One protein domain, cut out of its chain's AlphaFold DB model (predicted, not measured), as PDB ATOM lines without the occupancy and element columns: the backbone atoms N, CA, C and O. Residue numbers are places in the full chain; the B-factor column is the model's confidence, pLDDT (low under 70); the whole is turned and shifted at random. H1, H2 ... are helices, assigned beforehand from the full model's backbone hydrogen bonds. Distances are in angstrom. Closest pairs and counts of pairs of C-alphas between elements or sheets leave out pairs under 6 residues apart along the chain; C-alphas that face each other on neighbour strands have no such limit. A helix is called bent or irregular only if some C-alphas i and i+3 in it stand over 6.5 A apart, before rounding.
ATOM      1  N   ASP A 277     202.667 196.521 170.383       81.69
ATOM      2  CA  ASP A 277     202.127 196.111 171.689       81.69
ATOM      3  C   ASP A 277     201.975 197.279 172.670       81.69
ATOM      4  O   ASP A 277     200.917 197.461 173.274       81.69
ATOM      5  N   LYS A 278     203.015 198.115 172.798       85.06
ATOM      6  CA  LYS A 278     202.987 199.279 173.700       85.06
ATOM      7  C   LYS A 278     201.958 200.321 173.266       85.06
ATOM      8  O   LYS A 278     201.311 200.917 174.122       85.06
ATOM      9  N   HIS A 279     201.805 200.539 171.960       86.50
ATOM     10  CA  HIS A 279     200.845 201.511 171.436       86.50
ATOM     11  C   HIS A 279     199.410 200.985 171.517       86.50
ATOM     12  O   HIS A 279     198.531 201.711 171.967       86.50
ATOM     13  N   ASN A 280     199.176 199.715 171.188       84.69
ATOM     14  CA  ASN A 280     197.856 199.086 171.244       84.69
ATOM     15  C   ASN A 280     197.301 199.022 172.676       84.69
ATOM     16  O   ASN A 280     196.098 199.171 172.871       84.69
ATOM     17  N   ALA A 281     198.164 198.863 173.687       82.62
ATOM     18  CA  ALA A 281     197.750 198.913 175.091       82.62
ATOM     19  C   ALA A 281     197.136 200.272 175.493       82.62
ATOM     20  O   ALA A 281     196.286 200.325 176.386       82.62
ATOM     21  N   ILE A 282     197.554 201.357 174.828       80.56
ATOM     22  CA  ILE A 282     197.135 202.741 175.097       80.56
ATOM     23  C   ILE A 282     195.995 203.165 174.151       80.56
ATOM     24  O   ILE A 282     195.025 203.790 174.581       80.56
ATOM     25  N   LEU A 283     196.084 202.807 172.869       75.00
ATOM     26  CA  LEU A 283     195.170 203.202 171.792       75.00
ATOM     27  C   LEU A 283     194.043 202.168 171.626       75.00
ATOM     28  O   LEU A 283     193.931 201.493 170.608       75.00
ATOM     29  N   GLN A 284     193.206 202.011 172.653       66.81
ATOM     30  CA  GLN A 284     192.204 200.932 172.701       66.81
ATOM     31  C   GLN A 284     190.955 201.170 171.831       66.81
ATOM     32  O   GLN A 284     190.171 200.244 171.640       66.81
ATOM     33  N   LYS A 285     190.721 202.399 171.345       68.44
ATOM     34  CA  LYS A 285     189.397 202.803 170.835       68.44
ATOM     35  C   LYS A 285     189.222 202.680 169.318       68.44
ATOM     36  O   LYS A 285     188.200 202.156 168.893       68.44
ATOM     37  N   ASP A 286     190.221 203.087 168.533       73.00
ATOM     38  CA  ASP A 286     190.159 203.075 167.058       73.00
ATOM     39  C   ASP A 286     191.110 202.033 166.426       73.00
ATOM     40  O   ASP A 286     191.229 201.929 165.204       73.00
ATOM     41  N   GLY A 287     191.782 201.227 167.260       81.25
ATOM     42  CA  GLY A 287     192.656 200.132 166.835       81.25
ATOM     43  C   GLY A 287     193.740 200.583 165.852       81.25
ATOM     44  O   GLY A 287     194.343 201.647 166.018       81.25
ATOM     45  N   CYS A 288     193.965 199.788 164.802       84.62
ATOM     46  CA  CYS A 288     194.962 200.061 163.762       84.62
ATOM     47  C   CYS A 288     194.723 201.397 163.036       84.62
ATOM     48  O   CYS A 288     195.686 202.039 162.615       84.62
ATOM     49  N   ASN A 289     193.465 201.842 162.945       86.75
ATOM     50  CA  ASN A 289     193.070 203.057 162.225       86.75
ATOM     51  C   ASN A 289     193.468 204.343 162.963       86.75
ATOM     52  O   ASN A 289     193.393 205.432 162.400       86.75
ATOM     53  N   SER A 290     193.960 204.220 164.201       87.44
ATOM     54  CA  SER A 290     194.588 205.327 164.931       87.44
ATOM     55  C   SER A 290     195.875 205.814 164.254       87.44
ATOM     56  O   SER A 290     196.280 206.959 164.445       87.44
ATOM     57  N   CYS A 291     196.546 204.943 163.493       86.62
ATOM     58  CA  CYS A 291     197.806 205.256 162.815       86.62
ATOM     59  C   CYS A 291     197.763 204.941 161.320       86.62
ATOM     60  O   CYS A 291     198.340 205.679 160.521       86.62
ATOM     61  N   HIS A 292     197.109 203.849 160.933       90.19
ATOM     62  CA  HIS A 292     197.067 203.391 159.556       90.19
ATOM     63  C   HIS A 292     195.869 203.955 158.803       90.19
ATOM     64  O   HIS A 292     194.747 203.971 159.300       90.19
ATOM     65  N   VAL A 293     196.126 204.361 157.564       89.44
ATOM     66  CA  VAL A 293     195.098 204.693 156.580       89.44
ATOM     67  C   VAL A 293     195.112 203.597 155.527       89.44
ATOM     68  O   VAL A 293     196.181 203.254 155.012       89.44
ATOM     69  N   LEU A 319     203.323 205.118 156.515       86.25
ATOM     70  CA  LEU A 319     203.280 206.018 157.663       86.25
ATOM     71  C   LEU A 319     204.255 207.177 157.462       86.25
ATOM     72  O   LEU A 319     205.377 206.993 156.985       86.25
ATOM     73  N   LYS A 320     203.831 208.375 157.864       86.75
ATOM     74  CA  LYS A 320     204.669 209.573 157.831       86.75
ATOM     75  C   LYS A 320     205.054 209.986 159.244       86.75
ATOM     76  O   LYS A 320     204.384 209.632 160.214       86.75
ATOM     77  N   LYS A 321     206.116 210.785 159.362       84.94
ATOM     78  CA  LYS A 321     206.577 211.319 160.653       84.94
ATOM     79  C   LYS A 321     205.460 212.071 161.383       84.94
ATOM     80  O   LYS A 321     205.368 211.997 162.605       84.94
ATOM     81  N   GLU A 322     204.604 212.754 160.628       87.81
ATOM     82  CA  GLU A 322     203.478 213.525 161.145       87.81
ATOM     83  C   GLU A 322     202.482 212.648 161.912       87.81
ATOM     84  O   GLU A 322     201.924 213.108 162.903       87.81
ATOM     85  N   THR A 323     202.300 211.379 161.525       88.38
ATOM     86  CA  THR A 323     201.451 210.436 162.270       88.38
ATOM     87  C   THR A 323     201.972 210.242 163.695       88.38
ATOM     88  O   THR A 323     201.199 210.238 164.647       88.38
ATOM     89  N   CYS A 324     203.293 210.156 163.870       86.06
ATOM     90  CA  CYS A 324     203.908 209.994 165.186       86.06
ATOM     91  C   CYS A 324     203.797 211.278 166.023       86.06
ATOM     92  O   CYS A 324     203.459 211.232 167.207       86.06
ATOM     93  N   THR A 325     204.063 212.439 165.416       84.69
ATOM     94  CA  THR A 325     204.065 213.730 166.125       84.69
ATOM     95  C   THR A 325     202.666 214.267 166.418       84.69
ATOM     96  O   THR A 325     202.523 215.199 167.207       84.69
ATOM     97  N   GLN A 326     201.608 213.672 165.859       84.38
ATOM     98  CA  GLN A 326     200.235 213.978 166.266       84.38
ATOM     99  C   GLN A 326     199.992 213.667 167.746       84.38
ATOM    100  O   GLN A 326     199.320 214.464 168.403       84.38
ATOM    101  N   CYS A 327     200.584 212.585 168.263       84.12
ATOM    102  CA  CYS A 327     200.486 212.169 169.664       84.12
ATOM    103  C   CYS A 327     201.756 212.489 170.474       84.12
ATOM    104  O   CYS A 327     201.650 212.865 171.637       84.12
ATOM    105  N   HIS A 328     202.945 212.396 169.873       84.12
ATOM    106  CA  HIS A 328     204.226 212.691 170.528       84.12
ATOM    107  C   HIS A 328     204.676 214.133 170.260       84.12
ATOM    108  O   HIS A 328     205.512 214.393 169.392       84.12
ATOM    109  N   ARG A 329     204.080 215.079 170.992       76.56
ATOM    110  CA  ARG A 329     204.403 216.519 170.944       76.56
ATOM    111  C   ARG A 329     205.287 216.926 172.118       76.56
ATOM    112  O   ARG A 329     205.322 216.220 173.125       76.56
ATOM    113  N   ASP A 330     205.910 218.101 172.041       66.38
ATOM    114  CA  ASP A 330     206.767 218.655 173.106       66.38
ATOM    115  C   ASP A 330     206.092 218.649 174.491       66.38
ATOM    116  O   ASP A 330     206.722 218.346 175.505       66.38
ATOM    117  N   GLU A 331     204.776 218.878 174.530       64.31
ATOM    118  CA  GLU A 331     203.940 218.848 175.738       64.31
ATOM    119  C   GLU A 331     203.920 217.477 176.439       64.31
ATOM    120  O   GLU A 331     203.796 217.400 177.661       64.31
ATOM    121  N   THR A 332     204.103 216.387 175.687       65.50
ATOM    122  CA  THR A 332     204.154 215.014 176.220       65.50
ATOM    123  C   THR A 332     205.531 214.624 176.762       65.50
ATOM    124  O   THR A 332     205.671 213.549 177.342       65.50
ATOM    125  N   LYS A 333     206.555 215.477 176.581       63.50
ATOM    126  CA  LYS A 333     207.971 215.228 176.932       63.50
ATOM    127  C   LYS A 333     208.558 213.916 176.380       63.50
ATOM    128  O   LYS A 333     209.624 213.482 176.812       63.50
ATOM    129  N   LEU A 334     207.887 213.294 175.413       61.22
ATOM    130  CA  LEU A 334     208.308 212.095 174.699       61.22
ATOM    131  C   LEU A 334     208.684 212.531 173.282       61.22
ATOM    132  O   LEU A 334     207.795 212.842 172.496       61.22
ATOM    133  N   GLY A 335     209.977 212.612 172.951       60.91
ATOM    134  CA  GLY A 335     210.354 213.100 171.616       60.91
ATOM    135  C   GLY A 335     211.795 213.553 171.408       60.91
ATOM    136  O   GLY A 335     212.035 214.440 170.595       60.91
ATOM    137  N   THR A 336     212.782 212.973 172.095       71.12
ATOM    138  CA  THR A 336     214.171 213.154 171.637       71.12
ATOM    139  C   THR A 336     214.431 212.247 170.436       71.12
ATOM    140  O   THR A 336     213.825 211.181 170.319       71.12
ATOM    141  N   CYS A 337     215.355 212.618 169.545       77.25
ATOM    142  CA  CYS A 337     215.617 211.832 168.336       77.25
ATOM    143  C   CYS A 337     215.982 210.367 168.644       77.25
ATOM    144  O   CYS A 337     215.562 209.462 167.931       77.25
ATOM    145  N   VAL A 338     216.692 210.131 169.754       80.12
ATOM    146  CA  VAL A 338     217.105 208.797 170.235       80.12
ATOM    147  C   VAL A 338     215.969 207.981 170.864       80.12
ATOM    148  O   VAL A 338     216.152 206.807 171.161       80.12
ATOM    149  N   THR A 339     214.796 208.585 171.082       79.00
ATOM    150  CA  THR A 339     213.607 207.873 171.576       79.00
ATOM    151  C   THR A 339     213.044 206.953 170.494       79.00
ATOM    152  O   THR A 339     212.602 205.846 170.789       79.00
ATOM    153  N   CYS A 340     213.086 207.407 169.237       79.56
ATOM    154  CA  CYS A 340     212.547 206.673 168.095       79.56
ATOM    155  C   CYS A 340     213.647 206.105 167.196       79.56
ATOM    156  O   CYS A 340     213.425 205.064 166.591       79.56
ATOM    157  N   HIS A 341     214.812 206.753 167.088       82.62
ATOM    158  CA  HIS A 341     215.877 206.342 166.171       82.62
ATOM    159  C   HIS A 341     217.045 205.642 166.868       82.62
ATOM    160  O   HIS A 341     217.588 206.137 167.857       82.62
ATOM    161  N   ASN A 342     217.500 204.539 166.270       77.06
ATOM    162  CA  ASN A 342     218.775 203.918 166.608       77.06
ATOM    163  C   ASN A 342     219.888 204.564 165.772       77.06
ATOM    164  O   ASN A 342     219.926 204.402 164.557       77.06
ATOM    165  N   TYR A 343     220.814 205.273 166.423       71.19
ATOM    166  CA  TYR A 343     221.966 205.905 165.755       71.19
ATOM    167  C   TYR A 343     223.176 204.974 165.594       71.19
ATOM    168  O   TYR A 343     224.116 205.297 164.870       71.19
ATOM    169  N   HIS A 344     223.157 203.815 166.255       66.69
ATOM    170  CA  HIS A 344     224.199 202.799 166.139       66.69
ATOM    171  C   HIS A 344     223.702 201.643 165.272       66.69
ATOM    172  O   HIS A 344     223.010 200.736 165.740       66.69
ATOM    173  N   PHE A 345     224.060 201.710 163.992       59.97
ATOM    174  CA  PHE A 345     223.844 200.656 163.010       59.97
ATOM    175  C   PHE A 345     224.943 199.600 163.171       59.97
ATOM    176  O   PHE A 345     226.111 199.895 162.935       59.97
ATOM    177  N   GLY A 346     224.592 198.383 163.587       55.47
ATOM    178  CA  GLY A 346     225.565 197.305 163.790       55.47
ATOM    179  C   GLY A 346     225.775 196.915 165.255       55.47
ATOM    180  O   GLY A 346     225.494 197.681 166.177       55.47
ATOM    181  N   ASN A 347     226.297 195.709 165.476       51.28
ATOM    182  CA  ASN A 347     226.820 195.293 166.776       51.28
ATOM    183  C   ASN A 347     228.234 195.875 166.939       51.28
ATOM    184  O   ASN A 347     229.093 195.603 166.105       51.28
ATOM    185  N   VAL A 348     228.503 196.622 168.013       51.62
ATOM    186  CA  VAL A 348     229.889 196.859 168.447       51.62
ATOM    187  C   VAL A 348     230.245 195.704 169.375       51.62
ATOM    188  O   VAL A 348     229.961 195.743 170.571       51.62
ATOM    189  N   SER A 349     230.798 194.628 168.819       50.34
ATOM    190  CA  SER A 349     231.411 193.591 169.644       50.34
ATOM    191  C   SER A 349     232.703 194.155 170.235       50.34
ATOM    192  O   SER A 349     233.635 194.485 169.501       50.34
ATOM    193  N   LEU A 350     232.786 194.247 171.565       52.06
ATOM    194  CA  LEU A 350     234.030 194.597 172.265       52.06
ATOM    195  C   LEU A 350     235.185 193.648 171.893       52.06
ATOM    196  O   LEU A 350     236.340 194.058 171.910       52.06
ATOM    197  N   VAL A 351     234.879 192.410 171.490       53.88
ATOM    198  CA  VAL A 351     235.870 191.409 171.071       53.88
ATOM    199  C   VAL A 351     236.488 191.753 169.707       53.88
ATOM    200  O   VAL A 351     237.692 191.585 169.531       53.88
ATOM    201  N   GLU A 352     235.709 192.297 168.766       49.34
ATOM    202  CA  GLU A 352     236.218 192.752 167.457       49.34
ATOM    203  C   GLU A 352     236.979 194.086 167.586       49.34
ATOM    204  O   GLU A 352     238.008 194.273 166.944       49.34
ATOM    205  N   ALA A 353     236.551 194.989 168.478       46.91
ATOM    206  CA  ALA A 353     237.248 196.257 168.721       46.91
ATOM    207  C   ALA A 353     238.620 196.078 169.404       46.91
ATOM    208  O   ALA A 353     239.529 196.879 169.186       46.91
ATOM    209  N   MET A 354     238.794 195.029 170.216       46.72
ATOM    210  CA  MET A 354     240.059 194.744 170.903       46.72
ATOM    211  C   MET A 354     241.096 194.025 170.026       46.72
ATOM    212  O   MET A 354     242.285 194.103 170.344       46.72
ATOM    213  N   SER A 355     240.703 193.368 168.925       46.50
ATOM    214  CA  SER A 355     241.676 192.759 168.001       46.50
ATOM    215  C   SER A 355     242.418 193.819 167.178       46.50
ATOM    216  O   SER A 355     243.623 193.698 166.976       46.50
ATOM    217  N   SER A 356     241.751 194.920 166.819       45.06
ATOM    218  CA  SER A 356     242.357 196.042 166.083       45.06
ATOM    219  C   SER A 356     243.242 196.966 166.934       45.06
ATOM    220  O   SER A 356     243.892 197.853 166.388       45.06
ATOM    221  N   ILE A 357     243.291 196.781 168.260       49.91
ATOM    222  CA  ILE A 357     244.146 197.575 169.167       49.91
ATOM    223  C   ILE A 357     245.513 196.898 169.400       49.91
ATOM    224  O   ILE A 357     246.437 197.544 169.881       49.91
TER     225      ILE A 357
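This is residues 277 to 293 and 319 to 357 of the 360 residues of an uncharacterized protein of Rhodospirillales bacterium (UniProt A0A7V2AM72). Four short helices, H1 to H4, make a small, loose group, and a long tail, residues 341 to 357, sticks out from it beyond H4, with H5 near the tail's tip. The four helices do not form a bundle: H1 and H2 come near each other, H3 and H4 are each apart from the other helices, and residues 327 to 333, of which 327 belongs to H3, also stick out. The printed part has 56 residues with five named helices in the order H1 H2 H3 H4 H5 and no named strand. The class is all helix, though under half of the residues, 27 of 56, are in named elements. The whole is extended, with a radius of gyration of the C-alphas of 17.6 A and spans of 54 by 23 by 19 A.

The longest helix by residues is H3, residues 321 to 327, and it touches no helix. H4, residues 337 to 340, is apart from H3, and a short link of 9 residues joins them. H1, residues 277 to 282, and H2, residues 287 to 290, are both apart from H3. H1 and H2 are close but not clearly touching: their closest C-alphas, those of Asn 280 and Gly 287, are 6.9 A apart, and a tight link of 4 residues joins them. H5, residues 350 to 355, is apart from H4 and touches no helix; it lies in the stretch of residues 341 to 357, which stands free. Of the O i to N i+4 pairs, 1 of 2 in H1, 2 of 3 in H3 and 1 of 2 in H5 are within hydrogen-bond range; H2 and H4 are too short for such a pair.

H3 measures 10.9 A from first to last C-alpha, from Lys 321 at (206.577, 211.319, 160.653) to Cys 327. It is neither bent nor irregular, but only just: C-alphas 324 and 327 are 6.0 A apart. H4 measures 6.0 A and H2 5.9 A. H4 is neither bent nor irregular, but only just: C-alphas 337 and 340 are 6.0 A apart. H1 measures 9.0 A, beginning at Asp 277 at (202.127, 196.111, 171.689). H5 measures 8.9 A and ends at Ser 355 at (241.676, 192.759, 168.001).

The two C-alphas farthest apart, those of Lys 285 and Ile 357, are 55.0 A apart. Without the stretches that stand free, the body has 32 residues and spans 27 by 19 by 13 A. Residues 294 to 318 are not printed, and C-alphas 293 and 319 are 8.4 A apart across the cut, which lies in the link from H2 to H3. Of the links that are printed whole, none is long. The mean pLDDT of the printed part is 72.3, and 22 residues are under 70: residues 284 to 285, 330 to 335 and 344 to 357.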